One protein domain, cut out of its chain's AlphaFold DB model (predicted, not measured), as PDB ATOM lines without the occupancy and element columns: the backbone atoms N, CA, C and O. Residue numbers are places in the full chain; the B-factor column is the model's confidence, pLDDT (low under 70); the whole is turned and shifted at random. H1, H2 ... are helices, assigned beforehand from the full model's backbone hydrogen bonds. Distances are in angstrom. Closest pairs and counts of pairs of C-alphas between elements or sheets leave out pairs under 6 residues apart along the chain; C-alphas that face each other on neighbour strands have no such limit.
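AT A GLANCE: This is residues 52 to 124 of the 124 residues of an uncharacterized protein of Lactobacillus parafarraginis F0439 (UniProt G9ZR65). The long helix H3 makes one side of the domain, and H1 crosses its residues 97 to 102. H2 lies beyond H1, away from H3, while little H4 sits past the end of H3. The printed part has 73 residues with four named helices, H1 to H4 in chain order, and no named strand: all helix. It is compact, with a radius of gyration of the C-alphas of 12.2 A and spans of 33 by 27 by 21 A.

IN THESE COORDINATES: H3, residues 87 to 103, runs 24.7 A from C-alpha 87 at (17.831, 31.820, -16.373) to C-alpha 103 at (40.748, 38.090, -23.264). H1 is residues 55 to 64, 14.3 A; H2 is 72 to 78; H4 is 107 to 111.

HOW THE PARTS SIT: H3, with residues 97 to 102 alone, touches H1, about perpendicular at 80 degrees; their closest C-alphas, Tyr 56 and Gly 101, are 4.8 A apart. H1 and H2 only just touch, with 3 pairs of C-alphas within 8 A, the closest Arg 58 and Leu 75, 6.6 A. H4 is close to H1 but not clearly touching. Every O i to N i+4 pair is within hydrogen-bond range in H1, H3 and H4, and 2 of 3 in H2.

THE WHOLE: The printed part has no cut and no long link between helices; residues 122 to 124 are under 70 in pLDDT.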
ATOM      1  N   ILE A  52      27.872  26.634 -16.022       98.50
ATOM      2  CA  ILE A  52      28.636  25.993 -17.100       98.50
ATOM      3  C   ILE A  52      30.127  26.033 -16.735       98.50
ATOM      4  O   ILE A  52      30.757  27.086 -16.716       98.50
ATOM      5  N   ALA A  53      30.693  24.870 -16.406       98.31
ATOM      6  CA  ALA A  53      32.058  24.716 -15.888       98.31
ATOM      7  C   ALA A  53      33.102  24.460 -16.995       98.31
ATOM      8  O   ALA A  53      33.975  23.592 -16.859       98.31
ATOM      9  N   ASP A  54      32.981  25.191 -18.103       97.81
ATOM     10  CA  ASP A  54      33.822  25.048 -19.289       97.81
ATOM     11  C   ASP A  54      35.313  25.355 -19.012       97.81
ATOM     12  O   ASP A  54      35.791  25.484 -17.876       97.81
ATOM     13  N   LYS A  55      36.119  25.425 -20.073       97.06
ATOM     14  CA  LYS A  55      37.544  25.747 -19.933       97.06
ATOM     15  C   LYS A  55      37.782  27.161 -19.392       97.06
ATOM     16  O   LYS A  55      38.708  27.335 -18.597       97.06
ATOM     17  N   TYR A  56      36.994  28.151 -19.803       97.75
ATOM     18  CA  TYR A  56      37.180  29.535 -19.376       97.75
ATOM     19  C   TYR A  56      36.829  29.717 -17.902       97.75
ATOM     20  O   TYR A  56      37.635  30.274 -17.154       97.75
ATOM     21  N   ALA A  57      35.726  29.122 -17.452       97.88
ATOM     22  CA  ALA A  57      35.356  29.041 -16.048       97.88
ATOM     23  C   ALA A  57      36.466  28.381 -15.221       97.88
ATOM     24  O   ALA A  57      36.939  28.952 -14.238       97.88
ATOM     25  N   ARG A  58      36.966  27.208 -15.632       97.25
ATOM     26  CA  ARG A  58      38.055  26.524 -14.907       97.25
ATOM     27  C   ARG A  58      39.328  27.355 -14.807       97.25
ATOM     28  O   ARG A  58      39.951  27.368 -13.746       97.25
ATOM     29  N   ASN A  59      39.691  28.077 -15.863       96.44
ATOM     30  CA  ASN A  59      40.842  28.975 -15.835       96.44
ATOM     31  C   ASN A  59      40.620  30.148 -14.876       96.44
ATOM     32  O   ASN A  59      41.455  30.384 -14.003       96.44
ATOM     33  N   LEU A  60      39.483  30.841 -14.994       97.06
ATOM     34  CA  LEU A  60      39.146  31.983 -14.147       97.06
ATOM     35  C   LEU A  60      39.137  31.598 -12.664       97.06
ATOM     36  O   LEU A  60      39.824  32.220 -11.856       97.06
ATOM     37  N   PHE A  61      38.417  30.535 -12.300       96.50
ATOM     38  CA  PHE A  61      38.339  30.088 -10.910       96.50
ATOM     39  C   PHE A  61      39.705  29.631 -10.374       96.50
ATOM     40  O   PHE A  61      40.016  29.874  -9.207       96.50
ATOM     41  N   SER A  62      40.559  29.045 -11.219       95.25
ATOM     42  CA  SER A  62      41.943  28.711 -10.855       95.25
ATOM     43  C   SER A  62      42.768  29.965 -10.550       95.25
ATOM     44  O   SER A  62      43.478  30.018  -9.542       95.25
ATOM     45  N   PHE A  63      42.635  31.020 -11.362       95.62
ATOM     46  CA  PHE A  63      43.301  32.301 -11.111       95.62
ATOM     47  C   PHE A  63      42.806  32.982  -9.834       95.62
ATOM     48  O   PHE A  63      43.624  33.508  -9.079       95.62
ATOM     49  N   LEU A  64      41.506  32.881  -9.553       95.44
ATOM     50  CA  LEU A  64      40.883  33.382  -8.327       95.44
ATOM     51  C   LEU A  64      41.281  32.584  -7.073       95.44
ATOM     52  O   LEU A  64      41.067  33.061  -5.961       95.44
ATOM     53  N   GLY A  65      41.904  31.413  -7.221       93.56
ATOM     54  CA  GLY A  65      42.502  30.663  -6.113       93.56
ATOM     55  C   GLY A  65      41.910  29.279  -5.863       93.56
ATOM     56  O   GLY A  65      42.408  28.576  -4.980       93.56
ATOM     57  N   TYR A  66      40.913  28.833  -6.634       93.69
ATOM     58  CA  TYR A  66      40.403  27.464  -6.523       93.69
ATOM     59  C   TYR A  66      41.483  26.456  -6.910       93.69
ATOM     60  O   TYR A  66      42.194  26.602  -7.903       93.69
ATOM     61  N   ARG A  67      41.592  25.384  -6.124       92.44
ATOM     62  CA  ARG A  67      42.526  24.279  -6.372       92.44
ATOM     63  C   ARG A  67      41.763  23.000  -6.693       92.44
ATOM     64  O   ARG A  67      40.644  22.805  -6.226       92.44
ATOM     65  N   ARG A  68      42.410  22.083  -7.423       92.81
ATOM     66  CA  ARG A  68      41.874  20.739  -7.734       92.81
ATOM     67  C   ARG A  68      40.542  20.785  -8.511       92.81
ATOM     68  O   ARG A  68      39.626  20.017  -8.228       92.81
ATOM     69  N   ILE A  69      40.452  21.695  -9.484       94.81
ATOM     70  CA  ILE A  69      39.282  21.938 -10.355       94.81
ATOM     71  C   ILE A  69      39.585  21.687 -11.843       94.81
ATOM     72  O   ILE A  69      39.000  22.292 -12.733       94.81
ATOM     73  N   ASP A  70      40.533  20.797 -12.125       92.31
ATOM     74  CA  ASP A  70      41.066  20.518 -13.461       92.31
ATOM     75  C   ASP A  70      40.045  19.906 -14.438       92.31
ATOM     76  O   ASP A  70      40.218  20.030 -15.649       92.31
ATOM     77  N   THR A  71      38.945  19.323 -13.951       96.81
ATOM     78  CA  THR A  71      37.869  18.764 -14.789       96.81
ATOM     79  C   THR A  71      36.551  19.509 -14.605       96.81
ATOM     80  O   THR A  71      36.318  20.119 -13.558       96.81
ATOM     81  N   TYR A  72      35.669  19.415 -15.607       97.94
ATOM     82  CA  TYR A  72      34.323  19.996 -15.581       97.94
ATOM     83  C   TYR A  72      33.573  19.613 -14.295       97.94
ATOM     84  O   TYR A  72      33.243  20.476 -13.482       97.94
ATOM     85  N   ALA A  73      33.430  18.307 -14.038       97.12
ATOM     86  CA  ALA A  73      32.799  17.773 -12.831       97.12
ATOM     87  C   ALA A  73      33.413  18.294 -11.518       97.12
ATOM     88  O   ALA A  73      32.694  18.507 -10.536       97.12
ATOM     89  N   LYS A  74      34.744  18.478 -11.460       96.75
ATOM     90  CA  LYS A  74      35.423  18.966 -10.248       96.75
ATOM     91  C   LYS A  74      35.049  20.414  -9.945       96.75
ATOM     92  O   LYS A  74      34.747  20.703  -8.789       96.75
ATOM     93  N   LEU A  75      35.037  21.298 -10.945       97.44
ATOM     94  CA  LEU A  75      34.592  22.677 -10.743       97.44
ATOM     95  C   LEU A  75      33.080  22.741 -10.496       97.44
ATOM     96  O   LEU A  75      32.661  23.340  -9.511       97.44
ATOM     97  N   LYS A  76      32.269  22.074 -11.328       97.12
ATOM     98  CA  LYS A  76      30.800  22.077 -11.224       97.12
ATOM     99  C   LYS A  76      30.316  21.735  -9.813       97.12
ATOM    100  O   LYS A  76      29.427  22.398  -9.299       97.12
ATOM    101  N   ARG A  77      30.929  20.745  -9.153       95.62
ATOM    102  CA  ARG A  77      30.575  20.345  -7.777       95.62
ATOM    103  C   ARG A  77      30.904  21.406  -6.718       95.62
ATOM    104  O   ARG A  77      30.299  21.408  -5.651       95.62
ATOM    105  N   ARG A  78      31.896  22.259  -6.973       94.81
ATOM    106  CA  ARG A  78      32.360  23.284  -6.028       94.81
ATOM    107  C   ARG A  78      31.556  24.583  -6.123       94.81
ATOM    108  O   ARG A  78      31.582  25.357  -5.172       94.81
ATOM    109  N   ILE A  79      30.869  24.823  -7.239       94.44
ATOM    110  CA  ILE A  79      30.109  26.053  -7.470       94.44
ATOM    111  C   ILE A  79      28.626  25.794  -7.235       94.44
ATOM    112  O   ILE A  79      28.024  24.920  -7.854       94.44
ATOM    113  N   LYS A  80      28.036  26.580  -6.336       93.44
ATOM    114  CA  LYS A  80      26.590  26.644  -6.131       93.44
ATOM    115  C   LYS A  80      26.123  28.014  -6.591       93.44
ATOM    116  O   LYS A  80      26.619  29.017  -6.083       93.44
ATOM    117  N   LEU A  81      25.205  28.041  -7.551       94.81
ATOM    118  CA  LEU A  81      24.534  29.281  -7.916       94.81
ATOM    119  C   LEU A  81      23.644  29.744  -6.749       94.81
ATOM    120  O   LEU A  81      23.133  28.892  -6.009       94.81
ATOM    121  N   PRO A  82      23.475  31.061  -6.552       94.88
ATOM    122  CA  PRO A  82      22.511  31.596  -5.598       94.88
ATOM    123  C   PRO A  82      21.104  31.038  -5.832       94.88
ATOM    124  O   PRO A  82      20.714  30.768  -6.963       94.88
ATOM    125  N   ALA A  83      20.316  30.888  -4.766       93.12
ATOM    126  CA  ALA A  83      18.957  30.347  -4.873       93.12
ATOM    127  C   ALA A  83      18.004  31.244  -5.688       93.12
ATOM    128  O   ALA A  83      16.976  30.771  -6.156       93.12
ATOM    129  N   ASN A  84      18.343  32.525  -5.829       94.44
ATOM    130  CA  ASN A  84      17.592  33.520  -6.584       94.44
ATOM    131  C   ASN A  84      18.151  33.774  -7.994       94.44
ATOM    132  O   ASN A  84      17.688  34.718  -8.619       94.44
ATOM    133  N   PHE A  85      19.139  32.998  -8.462       95.25
ATOM    134  CA  PHE A  85      19.595  33.082  -9.853       95.25
ATOM    135  C   PHE A  85      18.512  32.545 -10.780       95.25
ATOM    136  O   PHE A  85      18.140  31.371 -10.677       95.25
ATOM    137  N   ASP A  86      18.049  33.394 -11.688       96.19
ATOM    138  CA  ASP A  86      17.174  32.983 -12.777       96.19
ATOM    139  C   ASP A  86      17.972  32.538 -14.020       96.19
ATOM    140  O   ASP A  86      19.203  32.410 -14.009       96.19
ATOM    141  N   ASP A  87      17.253  32.209 -15.090       94.12
ATOM    142  CA  ASP A  87      17.831  31.820 -16.373       94.12
ATOM    143  C   ASP A  87      18.712  32.922 -16.976       94.12
ATOM    144  O   ASP A  87      19.797  32.625 -17.485       94.12
ATOM    145  N   ARG A  88      18.303  34.188 -16.856       97.69
ATOM    146  CA  ARG A  88      19.026  35.337 -17.412       97.69
ATOM    147  C   ARG A  88      20.314  35.594 -16.649       97.69
ATOM    148  O   ARG A  88      21.351  35.784 -17.280       97.69
ATOM    149  N   ASP A  89      20.277  35.506 -15.322       98.19
ATOM    150  CA  ASP A  89      21.468  35.585 -14.476       98.19
ATOM    151  C   ASP A  89      22.485  34.501 -14.862       98.19
ATOM    152  O   ASP A  89      23.684  34.765 -14.963       98.19
ATOM    153  N   ALA A  90      22.023  33.269 -15.108       97.94
ATOM    154  CA  ALA A  90      22.898  32.171 -15.514       97.94
ATOM    155  C   ALA A  90      23.494  32.382 -16.919       97.94
ATOM    156  O   ALA A  90      24.690  32.134 -17.116       97.94
ATOM    157  N   GLN A  91      22.687  32.851 -17.878       98.31
ATOM    158  CA  GLN A  91      23.127  33.179 -19.239       98.31
ATOM    159  C   GLN A  91      24.171  34.302 -19.233       98.31
ATOM    160  O   GLN A  91      25.232  34.159 -19.848       98.31
ATOM    161  N   GLU A  92      23.901  35.392 -18.513       98.50
ATOM    162  CA  GLU A  92      24.804  36.537 -18.408       98.50
ATOM    163  C   GLU A  92      26.080  36.166 -17.651       98.50
ATOM    164  O   GLU A  92      27.182  36.462 -18.113       98.50
ATOM    165  N   PHE A  93      25.973  35.430 -16.543       98.19
ATOM    166  CA  PHE A  93      27.147  34.991 -15.795       98.19
ATOM    167  C   PHE A  93      28.075  34.109 -16.638       98.19
ATOM    168  O   PHE A  93      29.290  34.316 -16.620       98.19
ATOM    169  N   HIS A  94      27.533  33.160 -17.414       98.44
ATOM    170  CA  HIS A  94      28.357  32.378 -18.336       98.44
ATOM    171  C   HIS A  94      28.978  33.254 -19.429       98.44
ATOM    172  O   HIS A  94      30.181  33.146 -19.664       98.44
ATOM    173  N   GLY A  95      28.201  34.157 -20.039       98.44
ATOM    174  CA  GLY A  95      28.696  35.078 -21.065       98.44
ATOM    175  C   GLY A  95      29.849  35.956 -20.570       98.44
ATOM    176  O   GLY A  95      30.871  36.077 -21.244       98.44
ATOM    177  N   LEU A  96      29.746  36.498 -19.354       98.50
ATOM    178  CA  LEU A  96      30.805  37.297 -18.731       98.50
ATOM    179  C   LEU A  96      32.078  36.477 -18.479       98.50
ATOM    180  O   LEU A  96      33.185  36.974 -18.699       98.50
ATOM    181  N   ILE A  97      31.941  35.222 -18.039       98.25
ATOM    182  CA  ILE A  97      33.080  34.311 -17.852       98.25
ATOM    183  C   ILE A  97      33.752  33.992 -19.192       98.25
ATOM    184  O   ILE A  97      34.984  34.019 -19.270       98.25
ATOM    185  N   ASP A  98      32.967  33.688 -20.225       98.06
ATOM    186  CA  ASP A  98      33.457  33.341 -21.561       98.06
ATOM    187  C   ASP A  98      34.196  34.528 -22.201       98.06
ATOM    188  O   ASP A  98      35.361  34.404 -22.592       98.06
ATOM    189  N   GLU A  99      33.592  35.720 -22.209       98.31
ATOM    190  CA  GLU A  99      34.217  36.934 -22.749       98.31
ATOM    191  C   GLU A  99      35.486  37.327 -21.990       98.31
ATOM    192  O   GLU A  99      36.519  37.629 -22.602       98.31
ATOM    193  N   PHE A 100      35.467  37.244 -20.658       98.19
ATOM    194  CA  PHE A 100      36.673  37.455 -19.869       98.19
ATOM    195  C   PHE A 100      37.753  36.421 -20.216       98.19
ATOM    196  O   PHE A 100      38.912  36.778 -20.432       98.19
ATOM    197  N   GLY A 101      37.393  35.141 -20.318       97.12
ATOM    198  CA  GLY A 101      38.317  34.051 -20.625       97.12
ATOM    199  C   GLY A 101      38.932  34.130 -22.027       97.12
ATOM    200  O   GLY A 101      40.091  33.738 -22.216       97.12
ATOM    201  N   LYS A 102      38.212  34.693 -23.004       96.31
ATOM    202  CA  LYS A 102      38.738  34.984 -24.347       96.31
ATOM    203  C   LYS A 102      39.842  36.042 -24.319       96.31
ATOM    204  O   LYS A 102      40.793  35.932 -25.097       96.31
ATOM    205  N   GLN A 103      39.751  37.024 -23.423       95.12
ATOM    206  CA  GLN A 103      40.748  38.090 -23.264       95.12
ATOM    207  C   GLN A 103      41.884  37.699 -22.302       95.12
ATOM    208  O   GLN A 103      43.040  38.075 -22.506       95.12
ATOM    209  N   CYS A 104      41.575  36.907 -21.274       96.06
ATOM    210  CA  CYS A 104      42.461  36.559 -20.170       96.06
ATOM    211  C   CYS A 104      42.769  35.052 -20.139       96.06
ATOM    212  O   CYS A 104      42.160  34.269 -19.405       96.06
ATOM    213  N   LYS A 105      43.771  34.635 -20.917       93.25
ATOM    214  CA  LYS A 105      44.175  33.230 -21.091       93.25
ATOM    215  C   LYS A 105      45.323  32.804 -20.174       93.25
ATOM    216  O   LYS A 105      45.549  31.606 -20.004       93.25
ATOM    217  N   THR A 106      46.061  33.754 -19.599       95.88
ATOM    218  CA  THR A 106      47.241  33.488 -18.762       95.88
ATOM    219  C   THR A 106      47.159  34.175 -17.401       95.88
ATOM    220  O   THR A 106      46.429  35.147 -17.207       95.88
ATOM    221  N   ARG A 107      47.966  33.693 -16.445       94.19
ATOM    222  CA  ARG A 107      48.068  34.298 -15.110       94.19
ATOM    223  C   ARG A 107      48.576  35.742 -15.157       94.19
ATOM    224  O   ARG A 107      48.122  36.559 -14.365       94.19
ATOM    225  N   GLU A 108      49.479  36.054 -16.082       96.69
ATOM    226  CA  GLU A 108      49.998  37.413 -16.265       96.69
ATOM    227  C   GLU A 108      48.903  38.370 -16.761       96.69
ATOM    228  O   GLU A 108      48.771  39.480 -16.251       96.69
ATOM    229  N   GLN A 109      48.072  37.931 -17.713       97.12
ATOM    230  CA  GLN A 109      46.924  38.714 -18.182       97.12
ATOM    231  C   GLN A 109      45.906  38.929 -17.058       97.12
ATOM    232  O   GLN A 109      45.419  40.044 -16.877       97.12
ATOM    233  N   PHE A 110      45.652  37.901 -16.244       97.25
ATOM    234  CA  PHE A 110      44.763  38.008 -15.086       97.25
ATOM    235  C   PHE A 110      45.246  39.066 -14.089       97.25
ATOM    236  O   PHE A 110      44.452  39.882 -13.627       97.25
ATOM    237  N   GLN A 111      46.551  39.105 -13.803       96.12
ATOM    238  CA  GLN A 111      47.164  40.089 -12.901       96.12
ATOM    239  C   GLN A 111      47.086  41.536 -13.412       96.12
ATOM    240  O   GLN A 111      47.251  42.461 -12.623       96.12
ATOM    241  N   LYS A 112      46.825  41.738 -14.707       96.88
ATOM    242  CA  LYS A 112      46.598  43.056 -15.325       96.88
ATOM    243  C   LYS A 112      45.109  43.413 -15.437       96.88
ATOM    244  O   LYS A 112      44.781  44.511 -15.874       96.88
ATOM    245  N   SER A 113      44.213  42.491 -15.086       96.56
ATOM    246  CA  SER A 113      42.765  42.679 -15.197       96.56
ATOM    247  C   SER A 113      42.166  43.358 -13.962       96.56
ATOM    248  O   SER A 113      42.780  43.406 -12.897       96.56
ATOM    249  N   PHE A 114      40.912  43.800 -14.070       96.00
ATOM    250  CA  PHE A 114      40.154  44.342 -12.935       96.00
ATOM    251  C   PHE A 114      39.918  43.320 -11.804       96.00
ATOM    252  O   PHE A 114      39.580  43.707 -10.689       96.00
ATOM    253  N   LEU A 115      40.122  42.023 -12.069       96.00
ATOM    254  CA  LEU A 115      40.006  40.949 -11.081       96.00
ATOM    255  C   LEU A 115      41.325  40.628 -10.364       96.00
ATOM    256  O   LEU A 115      41.343  39.759  -9.497       96.00
ATOM    257  N   ALA A 116      42.428  41.317 -10.678       95.19
ATOM    258  CA  ALA A 116      43.758  40.991 -10.157       95.19
ATOM    259  C   ALA A 116      43.862  41.014  -8.620       95.19
ATOM    260  O   ALA A 116      44.648  40.262  -8.043       95.19
ATOM    261  N   SER A 117      43.080  41.873  -7.960       93.31
ATOM    262  CA  SER A 117      43.028  41.995  -6.499       93.31
ATOM    263  C   SER A 117      42.058  41.014  -5.835       93.31
ATOM    264  O   SER A 117      42.062  40.887  -4.609       93.31
ATOM    265  N   PHE A 118      41.232  40.309  -6.613       92.75
ATOM    266  CA  PHE A 118      40.264  39.359  -6.089       92.75
ATOM    267  C   PHE A 118      40.896  37.981  -5.903       92.75
ATOM    268  O   PHE A 118      41.556  37.434  -6.785       92.75
ATOM    269  N   SER A 119      40.633  37.383  -4.744       88.12
ATOM    270  CA  SER A 119      40.908  35.975  -4.499       88.12
ATOM    271  C   SER A 119      39.763  35.360  -3.713       88.12
ATOM    272  O   SER A 119      39.377  35.843  -2.648       88.12
ATOM    273  N   LEU A 120      39.235  34.264  -4.241       84.62
ATOM    274  CA  LEU A 120      38.297  33.410  -3.545       84.62
ATOM    275  C   LEU A 120      39.126  32.507  -2.621       84.62
ATOM    276  O   LEU A 120      39.715  31.517  -3.054       84.62
ATOM    277  N   LYS A 121      39.251  32.897  -1.346       71.06
ATOM    278  CA  LYS A 121      39.903  32.068  -0.322       71.06
ATOM    279  C   LYS A 121      39.154  30.731  -0.242       71.06
ATOM    280  O   LYS A 121      37.965  30.727   0.058       71.06
ATOM    281  N   ASN A 122      39.824  29.608  -0.509       55.09
ATOM    282  CA  ASN A 122      39.170  28.300  -0.427       55.09
ATOM    283  C   ASN A 122      38.862  27.952   1.031       55.09
ATOM    284  O   ASN A 122      39.767  27.728   1.832       55.09
ATOM    285  N   SER A 123      37.574  27.836   1.332       49.41
ATOM    286  CA  SER A 123      37.049  26.780   2.192       49.41
ATOM    287  C   SER A 123      37.388  25.432   1.539       49.41
ATOM    288  O   SER A 123      36.720  25.030   0.580       49.41
ATOM    289  N   ASP A 124      38.496  24.816   1.964       50.34
ATOM    290  CA  ASP A 124      38.843  23.436   1.591       50.34
ATOM    291  C   ASP A 124      37.747  22.459   2.038       50.34
ATOM    292  O   ASP A 124      37.302  22.562   3.204       50.34
TER     293      ASP A 124